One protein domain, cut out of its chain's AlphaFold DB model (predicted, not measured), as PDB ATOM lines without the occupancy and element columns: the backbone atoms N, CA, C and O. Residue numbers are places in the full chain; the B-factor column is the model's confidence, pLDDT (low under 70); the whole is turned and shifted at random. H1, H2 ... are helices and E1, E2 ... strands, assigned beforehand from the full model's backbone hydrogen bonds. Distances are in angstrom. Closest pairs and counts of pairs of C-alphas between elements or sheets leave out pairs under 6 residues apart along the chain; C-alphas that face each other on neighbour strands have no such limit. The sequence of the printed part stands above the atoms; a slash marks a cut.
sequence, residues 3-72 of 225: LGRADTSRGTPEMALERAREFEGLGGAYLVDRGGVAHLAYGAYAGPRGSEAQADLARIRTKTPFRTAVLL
ATOM      1  N   LEU A   3       5.213  28.940 157.365       64.56
ATOM      2  CA  LEU A   3       5.009  27.717 156.593       64.56
ATOM      3  C   LEU A   3       6.206  27.436 155.684       64.56
ATOM      4  O   LEU A   3       6.665  28.307 154.939       64.56
ATOM      5  N   GLY A   4       6.665  26.190 155.733       61.75
ATOM      6  CA  GLY A   4       7.532  25.573 154.736       61.75
ATOM      7  C   GLY A   4       6.797  24.408 154.077       61.75
ATOM      8  O   GLY A   4       5.978  23.733 154.708       61.75
ATOM      9  N   ARG A   5       7.068  24.155 152.793       56.28
ATOM     10  CA  ARG A   5       6.604  22.911 152.170       56.28
ATOM     11  C   ARG A   5       7.344  21.761 152.848       56.28
ATOM     12  O   ARG A   5       8.572  21.791 152.902       56.28
ATOM     13  N   ALA A   6       6.610  20.783 153.379       58.75
ATOM     14  CA  ALA A   6       7.230  19.556 153.851       58.75
ATOM     15  C   ALA A   6       7.886  18.894 152.634       58.75
ATOM     16  O   ALA A   6       7.208  18.577 151.655       58.75
ATOM     17  N   ASP A   7       9.211  18.772 152.649       62.06
ATOM     18  CA  ASP A   7       9.913  18.041 151.604       62.06
ATOM     19  C   ASP A   7       9.680  16.542 151.818       62.06
ATOM     20  O   ASP A   7      10.399  15.859 152.554       62.06
ATOM     21  N   THR A   8       8.617  16.044 151.191       57.53
ATOM     22  CA  THR A   8       8.216  14.635 151.220       57.53
ATOM     23  C   THR A   8       8.982  13.788 150.205       57.53
ATOM     24  O   THR A   8       8.746  12.586 150.119       57.53
ATOM     25  N   SER A   9       9.947  14.353 149.461       54.97
ATOM     26  CA  SER A   9      10.783  13.575 148.529       54.97
ATOM     27  C   SER A   9      11.590  12.468 149.223       54.97
ATOM     28  O   SER A   9      12.092  11.559 148.566       54.97
ATOM     29  N   ARG A  10      11.689  12.523 150.560       57.53
ATOM     30  CA  ARG A  10      12.377  11.544 151.412       57.53
ATOM     31  C   ARG A  10      11.489  10.900 152.488       57.53
ATOM     32  O   ARG A  10      12.024  10.466 153.504       57.53
ATOM     33  N   GLY A  11      10.161  10.884 152.340       69.31
ATOM     34  CA  GLY A  11       9.271  10.183 153.284       69.31
ATOM     35  C   GLY A  11       7.929  10.867 153.542       69.31
ATOM     36  O   GLY A  11       7.521  11.763 152.804       69.31
ATOM     37  N   THR A  12       7.239  10.434 154.601       84.44
ATOM     38  CA  THR A  12       5.916  10.961 154.965       84.44
ATOM     39  C   THR A  12       6.007  12.359 155.600       84.44
ATOM     40  O   THR A  12       7.083  12.767 156.062       84.44
ATOM     41  N   PRO A  13       4.904  13.128 155.642       81.31
ATOM     42  CA  PRO A  13       4.852  14.408 156.349       81.31
ATOM     43  C   PRO A  13       5.282  14.315 157.820       81.31
ATOM     44  O   PRO A  13       5.951  15.219 158.319       81.31
ATOM     45  N   GLU A  14       4.968  13.214 158.503       85.69
ATOM     46  CA  GLU A  14       5.338  12.961 159.901       85.69
ATOM     47  C   GLU A  14       6.858  12.849 160.050       85.69
ATOM     48  O   GLU A  14       7.445  13.500 160.910       85.69
ATOM     49  N   MET A  15       7.525  12.136 159.137       83.56
ATOM     50  CA  MET A  15       8.991  12.069 159.113       83.56
ATOM     51  C   MET A  15       9.635  13.428 158.814       83.56
ATOM     52  O   MET A  15      10.770  13.688 159.218       83.56
ATOM     53  N   ALA A  16       8.970  14.286 158.036       84.25
ATOM     54  CA  ALA A  16       9.439  15.650 157.795       84.25
ATOM     55  C   ALA A  16       9.275  16.530 159.048       84.25
ATOM     56  O   ALA A  16      10.135  17.368 159.316       84.25
ATOM     57  N   LEU A  17       8.212  16.310 159.831       88.19
ATOM     58  CA  LEU A  17       7.991  16.967 161.118       88.19
ATOM     59  C   LEU A  17       9.034  16.553 162.163       88.19
ATOM     60  O   LEU A  17       9.594  17.426 162.823       88.19
ATOM     61  N   GLU A  18       9.313  15.258 162.305       88.25
ATOM     62  CA  GLU A  18      10.327  14.765 163.250       88.25
ATOM     63  C   GLU A  18      11.697  15.378 162.954       88.25
ATOM     64  O   GLU A  18      12.279  16.031 163.819       88.25
ATOM     65  N   ARG A  19      12.136  15.322 161.690       85.44
ATOM     66  CA  ARG A  19      13.379  15.970 161.246       85.44
ATOM     67  C   ARG A  19      13.384  17.473 161.486       85.44
ATOM     68  O   ARG A  19      14.415  18.036 161.828       85.44
ATOM     69  N   ALA A  20      12.253  18.152 161.302       86.44
ATOM     70  CA  ALA A  20      12.167  19.579 161.585       86.44
ATOM     71  C   ALA A  20      12.364  19.889 163.074       86.44
ATOM     72  O   ALA A  20      13.014  20.881 163.402       86.44
ATOM     73  N   ARG A  21      11.835  19.045 163.965       89.06
ATOM     74  CA  ARG A  21      11.950  19.211 165.421       89.06
ATOM     75  C   ARG A  21      13.360  18.955 165.954       89.06
ATOM     76  O   ARG A  21      13.682  19.470 167.019       89.06
ATOM     77  N   GLU A  22      14.197  18.234 165.211       86.94
ATOM     78  CA  GLU A  22      15.621  18.043 165.530       86.94
ATOM     79  C   GLU A  22      16.455  19.323 165.343       86.94
ATOM     80  O   GLU A  22      17.521  19.464 165.942       86.94
ATOM     81  N   PHE A  23      15.986  20.287 164.542       82.50
ATOM     82  CA  PHE A  23      16.682  21.561 164.391       82.50
ATOM     83  C   PHE A  23      16.494  22.447 165.626       82.50
ATOM     84  O   PHE A  23      15.382  22.659 166.117       82.50
ATOM     85  N   GLU A  24      17.588  23.066 166.068       79.56
ATOM     86  CA  GLU A  24      17.583  23.970 167.216       79.56
ATOM     87  C   GLU A  24      16.542  25.095 167.060       79.56
ATOM     88  O   GLU A  24      16.526  25.863 166.085       79.56
ATOM     89  N   GLY A  25      15.645  25.182 168.045       80.75
ATOM     90  CA  GLY A  25      14.564  26.161 168.089       80.75
ATOM     91  C   GLY A  25      13.377  25.861 167.163       80.75
ATOM     92  O   GLY A  25      12.577  26.764 166.924       80.75
ATOM     93  N   LEU A  26      13.250  24.641 166.632       86.62
ATOM     94  CA  LEU A  26      12.084  24.174 165.864       86.62
ATOM     95  C   LEU A  26      11.301  23.045 166.561       86.62
ATOM     96  O   LEU A  26      10.377  22.488 165.975       86.62
ATOM     97  N   GLY A  27      11.579  22.761 167.839       86.19
ATOM     98  CA  GLY A  27      10.855  21.740 168.615       86.19
ATOM     99  C   GLY A  27       9.333  21.958 168.691       86.19
ATOM    100  O   GLY A  27       8.575  20.999 168.789       86.19
ATOM    101  N   GLY A  28       8.878  23.209 168.563       85.31
ATOM    102  CA  GLY A  28       7.459  23.581 168.493       85.31
ATOM    103  C   GLY A  28       6.820  23.483 167.101       85.31
ATOM    104  O   GLY A  28       5.723  24.003 166.912       85.31
ATOM    105  N   ALA A  29       7.488  22.889 166.107       89.69
ATOM    106  CA  ALA A  29       6.895  22.693 164.787       89.69
ATOM    107  C   ALA A  29       5.717  21.701 164.841       89.69
ATOM    108  O   ALA A  29       5.681  20.797 165.684       89.69
ATOM    109  N   TYR A  30       4.764  21.858 163.926       86.56
ATOM    110  CA  TYR A  30       3.596  20.987 163.767       86.56
ATOM    111  C   TYR A  30       3.196  20.889 162.290       86.56
ATOM    112  O   TYR A  30       3.664  21.666 161.460       86.56
ATOM    113  N   LEU A  31       2.363  19.905 161.946       85.44
ATOM    114  CA  LEU A  31       1.800  19.777 160.601       85.44
ATOM    115  C   LEU A  31       0.448  20.482 160.519       85.44
ATOM    116  O   LEU A  31      -0.328  20.461 161.472       85.44
ATOM    117  N   VAL A  32       0.167  21.070 159.362       78.88
ATOM    118  CA  VAL A  32      -1.139  21.643 159.020       78.88
ATOM    119  C   VAL A  32      -1.548  21.114 157.653       78.88
ATOM    120  O   VAL A  32      -0.773  21.219 156.703       78.88
ATOM    121  N   ASP A  33      -2.759  20.569 157.538       74.06
ATOM    122  CA  ASP A  33      -3.354  20.275 156.233       74.06
ATOM    123  C   ASP A  33      -3.898  21.568 155.626       74.06
ATOM    124  O   ASP A  33      -4.671  22.293 156.258       74.06
ATOM    125  N   ARG A  34      -3.486  21.876 154.397       67.31
ATOM    126  CA  ARG A  34      -4.146  22.899 153.589       67.31
ATOM    127  C   ARG A  34      -4.435  22.360 152.206       67.31
ATOM    128  O   ARG A  34      -3.532  22.158 151.401       67.31
ATOM    129  N   GLY A  35      -5.721  22.172 151.923       61.41
ATOM    130  CA  GLY A  35      -6.177  21.718 150.611       61.41
ATOM    131  C   GLY A  35      -5.729  20.295 150.278       61.41
ATOM    132  O   GLY A  35      -5.482  20.012 149.108       61.41
ATOM    133  N   GLY A  36      -5.600  19.413 151.279       64.00
ATOM    134  CA  GLY A  36      -5.132  18.035 151.089       64.00
ATOM    135  C   GLY A  36      -3.616  17.916 150.918       64.00
ATOM    136  O   GLY A  36      -3.125  16.873 150.488       64.00
ATOM    137  N   VAL A  37      -2.870  18.984 151.217       70.69
ATOM    138  CA  VAL A  37      -1.407  18.995 151.233       70.69
ATOM    139  C   VAL A  37      -0.942  19.302 152.650       70.69
ATOM    140  O   VAL A  37      -1.319  20.319 153.233       70.69
ATOM    141  N   ALA A  38      -0.095  18.437 153.203       77.69
ATOM    142  CA  ALA A  38       0.513  18.664 154.505       77.69
ATOM    143  C   ALA A  38       1.641  19.703 154.404       77.69
ATOM    144  O   ALA A  38       2.574  19.577 153.603       77.69
ATOM    145  N   HIS A  39       1.577  20.722 155.252       81.81
ATOM    146  CA  HIS A  39       2.606  21.739 155.397       81.81
ATOM    147  C   HIS A  39       3.239  21.686 156.782       81.81
ATOM    148  O   HIS A  39       2.569  21.394 157.770       81.81
ATOM    149  N   LEU A  40       4.521  22.039 156.857       87.00
ATOM    150  CA  LEU A  40       5.216  22.210 158.124       87.00
ATOM    151  C   LEU A  40       5.033  23.648 158.616       87.00
ATOM    152  O   LEU A  40       5.392  24.599 157.914       87.00
ATOM    153  N   ALA A  41       4.502  23.784 159.823       89.25
ATOM    154  CA  ALA A  41       4.179  25.036 160.476       89.25
ATOM    155  C   ALA A  41       5.031  25.285 161.724       89.25
ATOM    156  O   ALA A  41       5.393  24.352 162.441       89.25
ATOM    157  N   TYR A  42       5.299  26.560 162.011       89.12
ATOM    158  CA  TYR A  42       5.922  27.001 163.257       89.12
ATOM    159  C   TYR A  42       5.316  28.321 163.751       89.12
ATOM    160  O   TYR A  42       5.103  29.257 162.966       89.12
ATOM    161  N   GLY A  43       5.063  28.373 165.061       86.56
ATOM    162  CA  GLY A  43       4.575  29.548 165.778       86.56
ATOM    163  C   GLY A  43       3.132  29.955 165.457       86.56
ATOM    164  O   GLY A  43       2.554  29.616 164.417       86.56
ATOM    165  N   ALA A  44       2.555  30.736 166.365       82.31
ATOM    166  CA  ALA A  44       1.288  31.433 166.197       82.31
ATOM    167  C   ALA A  44       1.535  32.904 166.537       82.31
ATOM    168  O   ALA A  44       2.049  33.212 167.602       82.31
ATOM    169  N   TYR A  45       1.216  33.805 165.610       82.06
ATOM    170  CA  TYR A  45       1.556  35.222 165.737       82.06
ATOM    171  C   TYR A  45       0.322  36.066 165.452       82.06
ATOM    172  O   TYR A  45      -0.425  35.747 164.525       82.06
ATOM    173  N   ALA A  46       0.162  37.170 166.184       71.06
ATOM    174  CA  ALA A  46      -0.953  38.105 166.015       71.06
ATOM    175  C   ALA A  46      -1.027  38.713 164.601       71.06
ATOM    176  O   ALA A  46      -2.098  39.074 164.123       71.06
ATOM    177  N   GLY A  47       0.105  38.805 163.900       69.44
ATOM    178  CA  GLY A  47       0.139  39.274 162.522       69.44
ATOM    179  C   GLY A  47       1.515  39.126 161.877       69.44
ATOM    180  O   GLY A  47       2.517  38.931 162.568       69.44
ATOM    181  N   PRO A  48       1.600  39.250 160.542       75.69
ATOM    182  CA  PRO A  48       2.847  39.050 159.808       75.69
ATOM    183  C   PRO A  48       3.880  40.157 160.055       75.69
ATOM    184  O   PRO A  48       5.041  39.980 159.715       75.69
ATOM    185  N   ARG A  49       3.485  41.302 160.628       81.19
ATOM    186  CA  ARG A  49       4.388  42.423 160.947       81.19
ATOM    187  C   ARG A  49       4.853  42.441 162.408       81.19
ATOM    188  O   ARG A  49       5.572  43.357 162.789       81.19
ATOM    189  N   GLY A  50       4.447  41.461 163.220       80.94
ATOM    190  CA  GLY A  50       4.901  41.355 164.606       80.94
ATOM    191  C   GLY A  50       6.413  41.126 164.680       80.94
ATOM    192  O   GLY A  50       6.966  40.385 163.867       80.94
ATOM    193  N   SER A  51       7.073  41.748 165.658       86.44
ATOM    194  CA  SER A  51       8.520  41.610 165.874       86.44
ATOM    195  C   SER A  51       8.929  40.152 166.092       86.44
ATOM    196  O   SER A  51       9.896  39.694 165.491       86.44
ATOM    197  N   GLU A  52       8.142  39.404 166.866       86.44
ATOM    198  CA  GLU A  52       8.335  37.970 167.110       86.44
ATOM    199  C   GLU A  52       8.243  37.148 165.812       86.44
ATOM    200  O   GLU A  52       9.143  36.374 165.493       86.44
ATOM    201  N   ALA A  53       7.212  37.397 164.996       85.31
ATOM    202  CA  ALA A  53       6.999  36.706 163.725       85.31
ATOM    203  C   ALA A  53       8.159  36.920 162.740       85.31
ATOM    204  O   ALA A  53       8.577  35.996 162.040       85.31
ATOM    205  N   GLN A  54       8.674  38.150 162.674       90.31
ATOM    206  CA  GLN A  54       9.795  38.510 161.806       90.31
ATOM    207  C   GLN A  54      11.118  37.926 162.311       90.31
ATOM    208  O   GLN A  54      11.895  37.406 161.508       90.31
ATOM    209  N   ALA A  55      11.355  37.957 163.627       90.62
ATOM    210  CA  ALA A  55      12.542  37.369 164.242       90.62
ATOM    211  C   ALA A  55      12.603  35.854 163.999       90.62
ATOM    212  O   ALA A  55      13.632  35.333 163.558       90.62
ATOM    213  N   ASP A  56      11.484  35.155 164.192       90.12
ATOM    214  CA  ASP A  56      11.401  33.724 163.920       90.12
ATOM    215  C   ASP A  56      11.537  33.397 162.434       90.12
ATOM    216  O   ASP A  56      12.260  32.466 162.080       90.12
ATOM    217  N   LEU A  57      10.918  34.177 161.542       90.44
ATOM    218  CA  LEU A  57      11.073  33.979 160.100       90.44
ATOM    219  C   LEU A  57      12.538  34.119 159.674       90.44
ATOM    220  O   LEU A  57      13.042  33.278 158.925       90.44
ATOM    221  N   ALA A  58      13.228  35.152 160.163       90.44
ATOM    222  CA  ALA A  58      14.647  35.356 159.896       90.44
ATOM    223  C   ALA A  58      15.482  34.176 160.415       90.44
ATOM    224  O   ALA A  58      16.285  33.615 159.669       90.44
ATOM    225  N   ARG A  59      15.233  33.735 161.654       90.06
ATOM    226  CA  ARG A  59      15.928  32.607 162.297       90.06
ATOM    227  C   ARG A  59      15.680  31.261 161.614       90.06
ATOM    228  O   ARG A  59      16.556  30.394 161.633       90.06
ATOM    229  N   ILE A  60      14.492  31.040 161.060       89.12
ATOM    230  CA  ILE A  60      14.144  29.797 160.364       89.12
ATOM    231  C   ILE A  60      14.775  29.773 158.973       89.12
ATOM    232  O   ILE A  60      15.341  28.754 158.583       89.12
ATOM    233  N   ARG A  61      14.772  30.899 158.252       89.81
ATOM    234  CA  ARG A  61      15.349  30.990 156.902       89.81
ATOM    235  C   ARG A  61      16.860  30.762 156.843       89.81
ATOM    236  O   ARG A  61      17.366  30.455 155.768       89.81
ATOM    237  N   THR A  62      17.585  30.872 157.958       89.31
ATOM    238  CA  THR A  62      19.017  30.523 157.998       89.31
ATOM    239  C   THR A  62      19.267  29.015 157.925       89.31
ATOM    240  O   THR A  62      20.377  28.597 157.593       89.31
ATOM    241  N   LYS A  63      18.251  28.187 158.191       84.56
ATOM    242  CA  LYS A  63      18.356  26.726 158.204       84.56
ATOM    243  C   LYS A  63      17.982  26.159 156.839       84.56
ATOM    244  O   LYS A  63      16.948  26.497 156.271       84.56
ATOM    245  N   THR A  64      18.798  25.253 156.315       81.62
ATOM    246  CA  THR A  64      18.430  24.410 155.169       81.62
ATOM    247  C   THR A  64      17.615  23.228 155.710       81.62
ATOM    248  O   THR A  64      18.111  22.576 156.626       81.62
ATOM    249  N   PRO A  65      16.391  22.938 155.219       82.38
ATOM    250  CA  PRO A  65      15.792  23.361 153.942       82.38
ATOM    251  C   PRO A  65      14.851  24.586 153.994       82.38
ATOM    252  O   PRO A  65      14.267  24.957 152.980       82.38
ATOM    253  N   PHE A  66      14.696  25.259 155.131       86.56
ATOM    254  CA  PHE A  66      13.669  26.285 155.360       86.56
ATOM    255  C   PHE A  66      13.976  27.687 154.797       86.56
ATOM    256  O   PHE A  66      13.316  28.662 155.160       86.56
ATOM    257  N   ARG A  67      14.927  27.817 153.863       85.19
ATOM    258  CA  ARG A  67      15.290  29.104 153.229       85.19
ATOM    259  C   ARG A  67      14.111  29.795 152.539       85.19
ATOM    260  O   ARG A  67      14.074  31.019 152.456       85.19
ATOM    261  N   THR A  68      13.145  29.014 152.064       83.44
ATOM    262  CA  THR A  68      11.939  29.488 151.371       83.44
ATOM    263  C   THR A  68      10.727  29.634 152.292       83.44
ATOM    264  O   THR A  68       9.623  29.863 151.804       83.44
ATOM    265  N   ALA A  69      10.904  29.520 153.614       86.25
ATOM    266  CA  ALA A  69       9.812  29.687 154.566       86.25
ATOM    267  C   ALA A  69       9.147  31.062 154.410       86.25
ATOM    268  O   ALA A  69       9.811  32.067 154.131       86.25
ATOM    269  N   VAL A  70       7.832  31.121 154.600       86.12
ATOM    270  CA  VAL A  70       7.038  32.351 154.474       86.12
ATOM    271  C   VAL A  70       6.119  32.520 155.674       86.12
ATOM    272  O   VAL A  70       5.631  31.542 156.236       86.12
ATOM    273  N   LEU A  71       5.856  33.772 156.057       84.06
ATOM    274  CA  LEU A  71       4.769  34.077 156.978       84.06
ATOM    275  C   LEU A  71       3.461  33.999 156.213       84.06
ATOM    276  O   LEU A  71       3.230  34.765 155.278       84.06
ATOM    277  N   LEU A  72       2.605  33.084 156.638       74.69
ATOM    278  CA  LEU A  72       1.245  33.011 156.155       74.69
ATOM    279  C   LEU A  72       0.300  33.372 157.300       74.69
ATOM    280  O   LEU A  72       0.519  32.954 158.451       74.69
TER     281      LEU A  72
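This is residues 3 to 72 of the 225 residues of an uncharacterized protein of Phycisphaerae bacterium (UniProt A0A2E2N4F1). A small sheet of three strands has H1 packed over it, running along E3, while H2 lies toward the other end of the longest axis and only grazes the sheet. E2 and E3 make a hairpin, with E1 on the far side of E3. The printed part has 70 residues, with two named helices and three named strands in the order E1, H1, E2, E3, H2; the sheet order is E1, E3, E2, antiparallel. The class is mixed, helices and strands, with under half of the residues in named elements. The whole is compact, with a radius of gyration of the C-alphas of 11.6 A, and rounded, spanning 34 by 27 by 19 A.

Find C-alpha 3 at (5.009, 27.717, 156.593), where E1, residues 3 to 5, begins. H1, residues 13 to 21, runs 12.5 A. E2, residues 30 to 34, covers 12.9 A, and E3, residues 37 to 42, covers 16.2 A. H2, residues 51 to 61, runs 15.5 A and ends at C-alpha 61, (15.349, 30.990, 156.902).

Look first at E1 and E3, antiparallel, where N 4 and O 40 are 3.0 A apart. In the hairpin of E2 and E3, N 39 and O 32 are 2.8 A apart. H1 is over E3 at a height over the sheet of 9.2 A, along the strands at 12 degrees on the local plane; its closest C-alphas to E3 are Pro 13 and Ala 38, 6.4 A. E1, H1 and E2 form a split strand-helix-strand unit, two strands of one sheet that are not neighbours, joined through a helix, with E3 between them in the sheet; its crossover is right-handed. H1 and H2 are apart; in both, every O i to N i+4 pair is within hydrogen-bond range.

The C-alphas farthest apart, Gly 11 and Ser 51, are 33.9 A apart. The printed part has no cut, and no link between named elements is long. The pLDDT is under 70 at residues 3 to 11, 34 to 36 and 47.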